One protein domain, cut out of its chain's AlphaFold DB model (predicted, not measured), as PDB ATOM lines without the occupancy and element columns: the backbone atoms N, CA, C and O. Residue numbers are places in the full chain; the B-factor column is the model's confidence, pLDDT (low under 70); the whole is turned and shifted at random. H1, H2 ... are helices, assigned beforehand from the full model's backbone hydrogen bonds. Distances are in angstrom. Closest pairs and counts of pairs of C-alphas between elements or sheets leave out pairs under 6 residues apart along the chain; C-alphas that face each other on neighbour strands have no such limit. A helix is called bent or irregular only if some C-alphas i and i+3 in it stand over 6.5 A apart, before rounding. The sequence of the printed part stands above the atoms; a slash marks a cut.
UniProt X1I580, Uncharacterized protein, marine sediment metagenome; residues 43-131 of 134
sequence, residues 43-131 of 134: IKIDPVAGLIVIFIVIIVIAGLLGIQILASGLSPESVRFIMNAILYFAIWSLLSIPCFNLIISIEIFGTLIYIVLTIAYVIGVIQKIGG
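AT A GLANCE: This is residues 43 to 131 of the 134 residues of an uncharacterized protein of marine sediment metagenome (UniProt X1I580). Three long helices lie side by side in one flat row, H1, H2, H3, running alternately opposite ways, with H2 in the middle and the two others along its two sides. Tight turns join them into two helical hairpins that share H2, which kinks near residue 98, toward the turn into H3. The printed part has 89 residues with three named helices in the order H1, H2, H3 and no named strand; its class is all helix. It is loose, with a radius of gyration of the C-alphas of 15.8 A, and spans 47 by 30 by 16 A.

HOW THE PARTS SIT: Start with H2, residues 76 to 105, the longest helix, which has a kink of 53 degrees near residue 98. It is irregular, but only just: C-alphas 98 and 101 are 6.7 A apart. Look next to H1, residues 47 to 70, which touches H2 and forms a hairpin with it; their closest C-alphas, of Val 53 and Leu 94, are 6.3 A apart. Their lines stand at a shallow tilt of 7 degrees, opposite ways. H3, residues 107 to 129, also touches H2 and forms a hairpin with it; the closest C-alphas, of Ile 103 and Gly 110, are 4.5 A apart. These two run opposite ways at a shallow tilt of 13 degrees. H1 and H3 are apart. In H1 every O i to N i+4 pair is within hydrogen-bond range; in H2 22 of 26 are, and in H3 18 of 19.

IN THESE COORDINATES: Find C-alpha 76 at (288.037, 278.581, 229.626); from there H2 runs 44.1 A to C-alpha 105. H1 begins at C-alpha 47, (294.554, 281.687, 191.014), and measures 34.0 A. H3 measures 33.5 A and ends at C-alpha 129, (288.461, 267.946, 221.197).

THE WHOLE: The C-alphas farthest apart, of Ser 72 and Glu 107, are 47.9 A apart. The printed part has no cut, and both links are tight. Residues 72 to 78, of which 76 to 78 belong to H2, stand free. The mean pLDDT of the printed part is 86.1; residues 43 to 45 and 131 are under 70.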
ATOM      1  N   ILE A  43     303.825 272.427 188.938       54.47
ATOM      2  CA  ILE A  43     302.776 272.728 189.921       54.47
ATOM      3  C   ILE A  43     301.972 273.917 189.390       54.47
ATOM      4  O   ILE A  43     302.391 275.067 189.511       54.47
ATOM      5  N   LYS A  44     300.814 273.637 188.787       59.66
ATOM      6  CA  LYS A  44     299.853 274.665 188.376       59.66
ATOM      7  C   LYS A  44     298.984 275.044 189.569       59.66
ATOM      8  O   LYS A  44     298.147 274.251 189.998       59.66
ATOM      9  N   ILE A  45     299.200 276.237 190.119       62.12
ATOM     10  CA  ILE A  45     298.321 276.801 191.148       62.12
ATOM     11  C   ILE A  45     297.259 277.635 190.438       62.12
ATOM     12  O   ILE A  45     297.570 278.677 189.865       62.12
ATOM     13  N   ASP A  46     296.012 277.171 190.490       74.50
ATOM     14  CA  ASP A  46     294.857 277.943 190.036       74.50
ATOM     15  C   ASP A  46     294.728 279.222 190.897       74.50
ATOM     16  O   ASP A  46     294.623 279.121 192.129       74.50
ATOM     17  N   PRO A  47     294.729 280.427 190.293       77.44
ATOM     18  CA  PRO A  47     294.554 281.687 191.014       77.44
ATOM     19  C   PRO A  47     293.284 281.736 191.864       77.44
ATOM     20  O   PRO A  47     293.287 282.348 192.933       77.44
ATOM     21  N   VAL A  48     292.202 281.086 191.419       80.06
ATOM     22  CA  VAL A  48     290.935 281.026 192.156       80.06
ATOM     23  C   VAL A  48     291.113 280.206 193.430       80.06
ATOM     24  O   VAL A  48     290.721 280.652 194.509       80.06
ATOM     25  N   ALA A  49     291.776 279.052 193.339       78.62
ATOM     26  CA  ALA A  49     292.109 278.233 194.503       78.62
ATOM     27  C   ALA A  49     293.021 278.990 195.485       78.62
ATOM     28  O   ALA A  49     292.782 278.964 196.694       78.62
ATOM     29  N   GLY A  50     294.015 279.724 194.973       80.06
ATOM     30  CA  GLY A  50     294.883 280.582 195.785       80.06
ATOM     31  C   GLY A  50     294.115 281.685 196.523       80.06
ATOM     32  O   GLY A  50     294.338 281.910 197.714       80.06
ATOM     33  N   LEU A  51     293.158 282.329 195.854       85.69
ATOM     34  CA  LEU A  51     292.303 283.352 196.454       85.69
ATOM     35  C   LEU A  51     291.406 282.767 197.554       85.69
ATOM     36  O   LEU A  51     291.313 283.349 198.635       85.69
ATOM     37  N   ILE A  52     290.801 281.595 197.331       86.50
ATOM     38  CA  ILE A  52     289.979 280.909 198.342       86.50
ATOM     39  C   ILE A  52     290.809 280.592 199.595       86.50
ATOM     40  O   ILE A  52     290.350 280.831 200.713       86.50
ATOM     41  N   VAL A  53     292.045 280.113 199.425       85.44
ATOM     42  CA  VAL A  53     292.970 279.850 200.540       85.44
ATOM     43  C   VAL A  53     293.217 281.113 201.366       85.44
ATOM     44  O   VAL A  53     293.111 281.074 202.593       85.44
ATOM     45  N   ILE A  54     293.481 282.250 200.715       88.19
ATOM     46  CA  ILE A  54     293.688 283.534 201.403       88.19
ATOM     47  C   ILE A  54     292.437 283.940 202.193       88.19
ATOM     48  O   ILE A  54     292.547 284.328 203.358       88.19
ATOM     49  N   PHE A  55     291.244 283.809 201.606       90.44
ATOM     50  CA  PHE A  55     289.988 284.120 202.294       90.44
ATOM     51  C   PHE A  55     289.767 283.253 203.534       90.44
ATOM     52  O   PHE A  55     289.376 283.773 204.579       90.44
ATOM     53  N   ILE A  56     290.063 281.955 203.454       89.69
ATOM     54  CA  ILE A  56     289.964 281.053 204.607       89.69
ATOM     55  C   ILE A  56     290.905 281.502 205.719       89.69
ATOM     56  O   ILE A  56     290.478 281.592 206.867       89.69
ATOM     57  N   VAL A  57     292.156 281.840 205.397       89.88
ATOM     58  CA  VAL A  57     293.119 282.331 206.395       89.88
ATOM     59  C   VAL A  57     292.595 283.592 207.088       89.88
ATOM     60  O   VAL A  57     292.644 283.679 208.315       89.88
ATOM     61  N   ILE A  58     292.025 284.539 206.336       92.56
ATOM     62  CA  ILE A  58     291.433 285.762 206.898       92.56
ATOM     63  C   ILE A  58     290.264 285.430 207.834       92.56
ATOM     64  O   ILE A  58     290.212 285.948 208.949       92.56
ATOM     65  N   ILE A  59     289.348 284.551 207.416       92.00
ATOM     66  CA  ILE A  59     288.188 284.139 208.222       92.00
ATOM     67  C   ILE A  59     288.639 283.448 209.511       92.00
ATOM     68  O   ILE A  59     288.087 283.713 210.575       92.00
ATOM     69  N   VAL A  60     289.663 282.597 209.437       91.94
ATOM     70  CA  VAL A  60     290.217 281.897 210.601       91.94
ATOM     71  C   VAL A  60     290.828 282.889 211.584       91.94
ATOM     72  O   VAL A  60     290.512 282.833 212.771       91.94
ATOM     73  N   ILE A  61     291.638 283.838 211.110       91.81
ATOM     74  CA  ILE A  61     292.213 284.889 211.961       91.81
ATOM     75  C   ILE A  61     291.099 285.727 212.602       91.81
ATOM     76  O   ILE A  61     291.114 285.943 213.814       91.81
ATOM     77  N   ALA A  62     290.109 286.155 211.816       91.38
ATOM     78  CA  ALA A  62     288.969 286.921 212.312       91.38
ATOM     79  C   ALA A  62     288.152 286.138 213.352       91.38
ATOM     80  O   ALA A  62     287.754 286.708 214.363       91.38
ATOM     81  N   GLY A  63     287.947 284.834 213.150       88.38
ATOM     82  CA  GLY A  63     287.261 283.958 214.098       88.38
ATOM     83  C   GLY A  63     288.031 283.790 215.408       88.38
ATOM     84  O   GLY A  63     287.450 283.923 216.482       88.38
ATOM     85  N   LEU A  64     289.347 283.569 215.338       89.25
ATOM     86  CA  LEU A  64     290.199 283.437 216.523       89.25
ATOM     87  C   LEU A  64     290.240 284.734 217.344       89.25
ATOM     88  O   LEU A  64     290.085 284.689 218.564       89.25
ATOM     89  N   LEU A  65     290.396 285.888 216.688       87.88
ATOM     90  CA  LEU A  65     290.355 287.197 217.352       87.88
ATOM     91  C   LEU A  65     288.954 287.522 217.880       87.88
ATOM     92  O   LEU A  65     288.810 288.018 218.995       87.88
ATOM     93  N   GLY A  66     287.914 287.197 217.109       87.81
ATOM     94  CA  GLY A  66     286.521 287.392 217.496       87.81
ATOM     95  C   GLY A  66     286.175 286.633 218.773       87.81
ATOM     96  O   GLY A  66     285.555 287.198 219.668       87.81
ATOM     97  N   ILE A  67     286.646 285.392 218.912       88.31
ATOM     98  CA  ILE A  67     286.457 284.613 220.141       88.31
ATOM     99  C   ILE A  67     287.159 285.268 221.320       88.31
ATOM    100  O   ILE A  67     286.557 285.356 222.381       88.31
ATOM    101  N   GLN A  68     288.384 285.770 221.163       82.06
ATOM    102  CA  GLN A  68     289.084 286.425 222.275       82.06
ATOM    103  C   GLN A  68     288.313 287.635 222.823       82.06
ATOM    104  O   GLN A  68     288.358 287.892 224.023       82.06
ATOM    105  N   ILE A  69     287.576 288.347 221.966       83.81
ATOM    106  CA  ILE A  69     286.778 289.517 222.355       83.81
ATOM    107  C   ILE A  69     285.400 289.102 222.901       83.81
ATOM    108  O   ILE A  69     284.926 289.669 223.884       83.81
ATOM    109  N   LEU A  70     284.750 288.115 222.279       85.38
ATOM    110  CA  LEU A  70     283.372 287.711 222.588       85.38
ATOM    111  C   LEU A  70     283.269 286.646 223.691       85.38
ATOM    112  O   LEU A  70     282.183 286.412 224.217       85.38
ATOM    113  N   ALA A  71     284.372 286.004 224.073       80.00
ATOM    114  CA  ALA A  71     284.387 284.925 225.060       80.00
ATOM    115  C   ALA A  71     284.258 285.379 226.526       80.00
ATOM    116  O   ALA A  71     284.430 284.557 227.424       80.00
ATOM    117  N   SER A  72     283.921 286.644 226.802       74.31
ATOM    118  CA  SER A  72     283.861 287.215 228.160       74.31
ATOM    119  C   SER A  72     282.854 286.548 229.116       74.31
ATOM    120  O   SER A  72     282.871 286.839 230.309       74.31
ATOM    121  N   GLY A  73     282.013 285.630 228.626       79.69
ATOM    122  CA  GLY A  73     281.091 284.821 229.432       79.69
ATOM    123  C   GLY A  73     281.256 283.303 229.294       79.69
ATOM    124  O   GLY A  73     280.433 282.560 229.825       79.69
ATOM    125  N   LEU A  74     282.269 282.819 228.570       84.75
ATOM    126  CA  LEU A  74     282.489 281.386 228.361       84.75
ATOM    127  C   LEU A  74     283.485 280.825 229.376       84.75
ATOM    128  O   LEU A  74     284.448 281.484 229.765       84.75
ATOM    129  N   SER A  75     283.280 279.566 229.774       88.00
ATOM    130  CA  SER A  75     284.293 278.853 230.548       88.00
ATOM    131  C   SER A  75     285.576 278.704 229.713       88.00
ATOM    132  O   SER A  75     285.496 278.522 228.491       88.00
ATOM    133  N   PRO A  76     286.767 278.734 230.340       83.94
ATOM    134  CA  PRO A  76     288.037 278.581 229.626       83.94
ATOM    135  C   PRO A  76     288.107 277.308 228.774       83.94
ATOM    136  O   PRO A  76     288.691 277.314 227.690       83.94
ATOM    137  N   GLU A  77     287.467 276.231 229.232       84.56
ATOM    138  CA  GLU A  77     287.408 274.969 228.494       84.56
ATOM    139  C   GLU A  77     286.552 275.068 227.228       84.56
ATOM    140  O   GLU A  77     286.960 274.583 226.174       84.56
ATOM    141  N   SER A  78     285.421 275.777 227.270       84.88
ATOM    142  CA  SER A  78     284.607 276.025 226.073       84.88
ATOM    143  C   SER A  78     285.348 276.885 225.048       84.88
ATOM    144  O   SER A  78     285.264 276.628 223.850       84.88
ATOM    145  N   VAL A  79     286.125 277.876 225.498       86.81
ATOM    146  CA  VAL A  79     286.949 278.701 224.597       86.81
ATOM    147  C   VAL A  79     287.999 277.848 223.891       86.81
ATOM    148  O   VAL A  79     288.135 277.927 222.670       86.81
ATOM    149  N   ARG A  80     288.698 276.979 224.632       85.31
ATOM    150  CA  ARG A  80     289.669 276.032 224.063       85.31
ATOM    151  C   ARG A  80     289.021 275.072 223.072       85.31
ATOM    152  O   ARG A  80     289.587 274.838 222.006       85.31
ATOM    153  N   PHE A  81     287.833 274.561 223.389       86.19
ATOM    154  CA  PHE A  81     287.068 273.687 222.501       86.19
ATOM    155  C   PHE A  81     286.794 274.368 221.153       86.19
ATOM    156  O   PHE A  81     287.100 273.812 220.098       86.19
ATOM    157  N   ILE A  82     286.280 275.602 221.180       88.56
ATOM    158  CA  ILE A  82     285.940 276.359 219.968       88.56
ATOM    159  C   ILE A  82     287.205 276.739 219.184       88.56
ATOM    160  O   ILE A  82     287.236 276.586 217.964       88.56
ATOM    161  N   MET A  83     288.268 277.188 219.860       88.44
ATOM    162  CA  MET A  83     289.540 277.511 219.202       88.44
ATOM    163  C   MET A  83     290.131 276.295 218.482       88.44
ATOM    164  O   MET A  83     290.526 276.403 217.322       88.44
ATOM    165  N   ASN A  84     290.142 275.130 219.135       88.62
ATOM    166  CA  ASN A  84     290.619 273.894 218.523       88.62
ATOM    167  C   ASN A  84     289.754 273.503 217.319       88.62
ATOM    168  O   ASN A  84     290.299 273.165 216.273       88.62
ATOM    169  N   ALA A  85     288.425 273.603 217.426       88.00
ATOM    170  CA  ALA A  85     287.519 273.299 216.318       88.00
ATOM    171  C   ALA A  85     287.794 274.174 215.085       88.00
ATOM    172  O   ALA A  85     287.871 273.657 213.969       88.00
ATOM    173  N   ILE A  86     288.011 275.479 215.281       90.75
ATOM    174  CA  ILE A  86     288.359 276.408 214.197       90.75
ATOM    175  C   ILE A  86     289.698 276.037 213.561       90.75
ATOM    176  O   ILE A  86     289.801 276.024 212.337       90.75
ATOM    177  N   LEU A  87     290.715 275.714 214.363       89.88
ATOM    178  CA  LEU A  87     292.032 275.333 213.847       89.88
ATOM    179  C   LEU A  87     291.981 274.039 213.035       89.88
ATOM    180  O   LEU A  87     292.540 273.979 211.942       89.88
ATOM    181  N   TYR A  88     291.286 273.017 213.534       91.25
ATOM    182  CA  TYR A  88     291.096 271.773 212.794       91.25
ATOM    183  C   TYR A  88     290.350 272.037 211.479       91.25
ATOM    184  O   TYR A  88     290.848 271.693 210.408       91.25
ATOM    185  N   PHE A  89     289.234 272.765 211.523       90.75
ATOM    186  CA  PHE A  89     288.503 273.137 210.313       90.75
ATOM    187  C   PHE A  89     289.369 273.906 209.300       90.75
ATOM    188  O   PHE A  89     289.305 273.638 208.097       90.75
ATOM    189  N   ALA A  90     290.219 274.821 209.776       90.88
ATOM    190  CA  ALA A  90     291.161 275.563 208.944       90.88
ATOM    191  C   ALA A  90     292.148 274.628 208.237       90.88
ATOM    192  O   ALA A  90     292.286 274.688 207.017       90.88
ATOM    193  N   ILE A  91     292.796 273.734 208.989       91.31
ATOM    194  CA  ILE A  91     293.767 272.770 208.452       91.31
ATOM    195  C   ILE A  91     293.102 271.871 207.408       91.31
ATOM    196  O   ILE A  91     293.644 271.690 206.318       91.31
ATOM    197  N   TRP A  92     291.914 271.344 207.710       93.12
ATOM    198  CA  TRP A  92     291.176 270.495 206.778       93.12
ATOM    199  C   TRP A  92     290.841 271.219 205.476       93.12
ATOM    200  O   TRP A  92     291.037 270.671 204.391       93.12
ATOM    201  N   SER A  93     290.365 272.459 205.577       88.75
ATOM    202  CA  SER A  93     289.978 273.257 204.415       88.75
ATOM    203  C   SER A  93     291.190 273.621 203.554       88.75
ATOM    204  O   SER A  93     291.138 273.486 202.333       88.75
ATOM    205  N   LEU A  94     292.308 274.002 204.183       88.75
ATOM    206  CA  LEU A  94     293.560 274.321 203.491       88.75
ATOM    207  C   LEU A  94     294.136 273.119 202.740       88.75
ATOM    208  O   LEU A  94     294.635 273.285 201.631       88.75
ATOM    209  N   LEU A  95     294.048 271.918 203.317       87.50
ATOM    210  CA  LEU A  95     294.493 270.690 202.657       87.50
ATOM    211  C   LEU A  95     293.505 270.208 201.585       87.50
ATOM    212  O   LEU A  95     293.923 269.662 200.571       87.50
ATOM    213  N   SER A  96     292.203 270.434 201.773       87.69
ATOM    214  CA  SER A  96     291.171 269.968 200.836       87.69
ATOM    215  C   SER A  96     291.213 270.690 199.486       87.69
ATOM    216  O   SER A  96     290.988 270.060 198.457       87.69
ATOM    217  N   ILE A  97     291.512 271.993 199.466       86.06
ATOM    218  CA  ILE A  97     291.500 272.815 198.242       86.06
ATOM    219  C   ILE A  97     292.473 272.324 197.161       86.06
ATOM    220  O   ILE A  97     292.017 272.066 196.048       86.06
ATOM    221  N   PRO A  98     293.783 272.151 197.427       82.31
ATOM    222  CA  PRO A  98     294.706 271.661 196.404       82.31
ATOM    223  C   PRO A  98     294.381 270.223 195.975       82.31
ATOM    224  O   PRO A  98     294.629 269.846 194.832       82.31
ATOM    225  N   CYS A  99     293.784 269.425 196.865       84.06
ATOM    226  CA  CYS A  99     293.364 268.062 196.559       84.06
ATOM    227  C   CYS A  99     292.089 267.992 195.707       84.06
ATOM    228  O   CYS A  99     291.838 266.947 195.112       84.06
ATOM    229  N   PHE A 100     291.298 269.065 195.600       83.00
ATOM    230  CA  PHE A 100     290.020 269.046 194.885       83.00
ATOM    231  C   PHE A 100     290.173 268.616 193.420       83.00
ATOM    232  O   PHE A 100     289.473 267.709 192.974       83.00
ATOM    233  N   ASN A 101     291.151 269.183 192.706       80.94
ATOM    234  CA  ASN A 101     291.425 268.836 191.307       80.94
ATOM    235  C   ASN A 101     291.839 267.366 191.128       80.94
ATOM    236  O   ASN A 101     291.530 266.752 190.109       80.94
ATOM    237  N   LEU A 102     292.509 266.786 192.127       83.31
ATOM    238  CA  LEU A 102     292.871 265.370 192.135       83.31
ATOM    239  C   LEU A 102     291.660 264.476 192.442       83.31
ATOM    240  O   LEU A 102     291.536 263.387 191.903       83.31
ATOM    241  N   ILE A 103     290.756 264.926 193.307       85.81
ATOM    242  CA  ILE A 103     289.561 264.166 193.682       85.81
ATOM    243  C   ILE A 103     288.607 264.050 192.494       85.81
ATOM    244  O   ILE A 103     288.116 262.961 192.206       85.81
ATOM    245  N   ILE A 104     288.375 265.151 191.779       84.31
ATOM    246  CA  ILE A 104     287.477 265.159 190.617       84.31
ATOM    247  C   ILE A 104     288.068 264.430 189.405       84.31
ATOM    248  O   ILE A 104     287.314 263.992 188.541       84.31
ATOM    249  N   SER A 105     289.398 264.281 189.327       85.81
ATOM    250  CA  SER A 105     290.041 263.564 188.219       85.81
ATOM    251  C   SER A 105     289.864 262.048 188.313       85.81
ATOM    252  O   SER A 105     289.948 261.363 187.296       85.81
ATOM    253  N   ILE A 106     289.561 261.523 189.503       84.50
ATOM    254  CA  ILE A 106     289.303 260.099 189.748       84.50
ATOM    255  C   ILE A 106     287.785 259.846 189.819       84.50
ATOM    256  O   ILE A 106     287.308 259.204 190.746       84.50
ATOM    257  N   GLU A 107     287.007 260.368 188.862       87.12
ATOM    258  CA  GLU A 107     285.551 260.160 188.697       87.12
ATOM    259  C   GLU A 107     284.773 259.907 190.024       87.12
ATOM    260  O   GLU A 107     284.874 260.659 190.997       87.12
ATOM    261  N   ILE A 108     283.975 258.834 190.093       87.94
ATOM    262  CA  ILE A 108     283.165 258.474 191.267       87.94
ATOM    263  C   ILE A 108     284.015 258.003 192.456       87.94
ATOM    264  O   ILE A 108     283.658 258.253 193.611       87.94
ATOM    265  N   PHE A 109     285.147 257.347 192.199       90.06
ATOM    266  CA  PHE A 109     285.992 256.795 193.259       90.06
ATOM    267  C   PHE A 109     286.653 257.887 194.099       90.06
ATOM    268  O   PHE A 109     286.716 257.759 195.321       90.06
ATOM    269  N   GLY A 110     287.079 258.987 193.483       87.69
ATOM    270  CA  GLY A 110     287.670 260.126 194.171       87.69
ATOM    271  C   GLY A 110     286.693 260.759 195.153       87.69
ATOM    272  O   GLY A 110     287.049 261.012 196.303       87.69
ATOM    273  N   THR A 111     285.434 260.933 194.747       89.12
ATOM    274  CA  THR A 111     284.402 261.515 195.621       89.12
ATOM    275  C   THR A 111     284.077 260.589 196.796       89.12
ATOM    276  O   THR A 111     283.955 261.058 197.927       89.12
ATOM    277  N   LEU A 112     284.006 259.272 196.573       92.81
ATOM    278  CA  LEU A 112     283.822 258.295 197.653       92.81
ATOM    279  C   LEU A 112     284.984 258.319 198.653       92.81
ATOM    280  O   LEU A 112     284.748 258.351 199.860       92.81
ATOM    281  N   ILE A 113     286.227 258.354 198.165       91.31
ATOM    282  CA  ILE A 113     287.423 258.471 199.012       91.31
ATOM    283  C   ILE A 113     287.369 259.765 199.825       91.31
ATOM    284  O   ILE A 113     287.615 259.735 201.030       91.31
ATOM    285  N   TYR A 114     287.003 260.885 199.195       91.81
ATOM    286  CA  TYR A 114     286.871 262.164 199.883       91.81
ATOM    287  C   TYR A 114     285.838 262.096 201.009       91.81
ATOM    288  O   TYR A 114     286.161 262.457 202.135       91.81
ATOM    289  N   ILE A 115     284.644 261.551 200.751       91.69
ATOM    290  CA  ILE A 115     283.595 261.390 201.770       91.69
ATOM    291  C   ILE A 115     284.097 260.546 202.948       91.69
ATOM    292  O   ILE A 115     283.924 260.937 204.103       91.69
ATOM    293  N   VAL A 116     284.742 259.408 202.676       94.50
ATOM    294  CA  VAL A 116     285.277 258.530 203.730       94.50
ATOM    295  C   VAL A 116     286.349 259.249 204.550       94.50
ATOM    296  O   VAL A 116     286.315 259.192 205.781       94.50
ATOM    297  N   LEU A 117     287.263 259.968 203.895       93.44
ATOM    298  CA  LEU A 117     288.288 260.766 204.565       93.44
ATOM    299  C   LEU A 117     287.675 261.889 205.406       93.44
ATOM    300  O   LEU A 117     288.110 262.095 206.536       93.44
ATOM    301  N   THR A 118     286.647 262.577 204.907       93.19
ATOM    302  CA  THR A 118     285.934 263.613 205.662       93.19
ATOM    303  C   THR A 118     285.277 263.031 206.909       93.19
ATOM    304  O   THR A 118     285.417 263.603 207.988       93.19
ATOM    305  N   ILE A 119     284.605 261.883 206.803       94.00
ATOM    306  CA  ILE A 119     283.978 261.223 207.957       94.00
ATOM    307  C   ILE A 119     285.041 260.820 208.984       94.00
ATOM    308  O   ILE A 119     284.906 261.144 210.165       94.00
ATOM    309  N   ALA A 120     286.117 260.161 208.543       93.62
ATOM    310  CA  ALA A 120     287.213 259.753 209.418       93.62
ATOM    311  C   ALA A 120     287.856 260.956 210.124       93.62
ATOM    312  O   ALA A 120     288.112 260.913 211.328       93.62
ATOM    313  N   TYR A 121     288.053 262.052 209.390       93.44
ATOM    314  CA  TYR A 121     288.579 263.296 209.926       93.44
ATOM    315  C   TYR A 121     287.662 263.898 210.994       93.44
ATOM    316  O   TYR A 121     288.117 264.184 212.100       93.44
ATOM    317  N   VAL A 122     286.366 264.044 210.703       91.25
ATOM    318  CA  VAL A 122     285.387 264.606 211.648       91.25
ATOM    319  C   VAL A 122     285.323 263.775 212.928       91.25
ATOM    320  O   VAL A 122     285.341 264.342 214.019       91.25
ATOM    321  N   ILE A 123     285.318 262.442 212.817       92.06
ATOM    322  CA  ILE A 123     285.360 261.547 213.980       92.06
ATOM    323  C   ILE A 123     286.634 261.788 214.798       92.06
ATOM    324  O   ILE A 123     286.548 261.977 216.011       92.06
ATOM    325  N   GLY A 124     287.801 261.830 214.149       90.69
ATOM    326  CA  GLY A 124     289.078 262.076 214.823       90.69
ATOM    327  C   GLY A 124     289.129 263.432 215.532       90.69
ATOM    328  O   GLY A 124     289.601 263.524 216.666       90.69
ATOM    329  N   VAL A 125     288.580 264.479 214.913       89.94
ATOM    330  CA  VAL A 125     288.484 265.816 215.513       89.94
ATOM    331  C   VAL A 125     287.558 265.808 216.725       89.94
ATOM    332  O   VAL A 125     287.949 266.287 217.787       89.94
ATOM    333  N   ILE A 126     286.363 265.223 216.616       89.31
ATOM    334  CA  ILE A 126     285.424 265.130 217.745       89.31
ATOM    335  C   ILE A 126     286.067 264.382 218.917       89.31
ATOM    336  O   ILE A 126     285.975 264.841 220.053       89.31
ATOM    337  N   GLN A 127     286.764 263.273 218.652       88.12
ATOM    338  CA  GLN A 127     287.477 262.523 219.687       88.12
ATOM    339  C   GLN A 127     288.580 263.360 220.342       88.12
ATOM    340  O   GLN A 127     288.679 263.384 221.569       88.12
ATOM    341  N   LYS A 128     289.375 264.090 219.548       86.12
ATOM    342  CA  LYS A 128     290.493 264.881 220.071       86.12
ATOM    343  C   LYS A 128     290.039 266.083 220.896       86.12
ATOM    344  O   LYS A 128     290.667 266.389 221.905       86.12
ATOM    345  N   ILE A 129     288.967 266.764 220.485       83.50
ATOM    346  CA  ILE A 129     288.461 267.946 221.197       83.50
ATOM    347  C   ILE A 129     287.551 267.538 222.377       83.50
ATOM    348  O   ILE A 129     287.567 268.191 223.416       83.50
ATOM    349  N   GLY A 130     286.798 266.440 222.266       77.81
ATOM    350  CA  GLY A 130     285.873 265.948 223.298       77.81
ATOM    351  C   GLY A 130     286.517 265.258 224.508       77.81
ATOM    352  O   GLY A 130     285.791 264.752 225.360       77.81
ATOM    353  N   GLY A 131     287.850 265.216 224.603       65.62
ATOM    354  CA  GLY A 131     288.558 264.601 225.735       65.62
ATOM    355  C   GLY A 131     288.799 263.094 225.598       65.62
ATOM    356  O   GLY A 131     289.059 262.422 226.596       65.62
TER     357      GLY A 131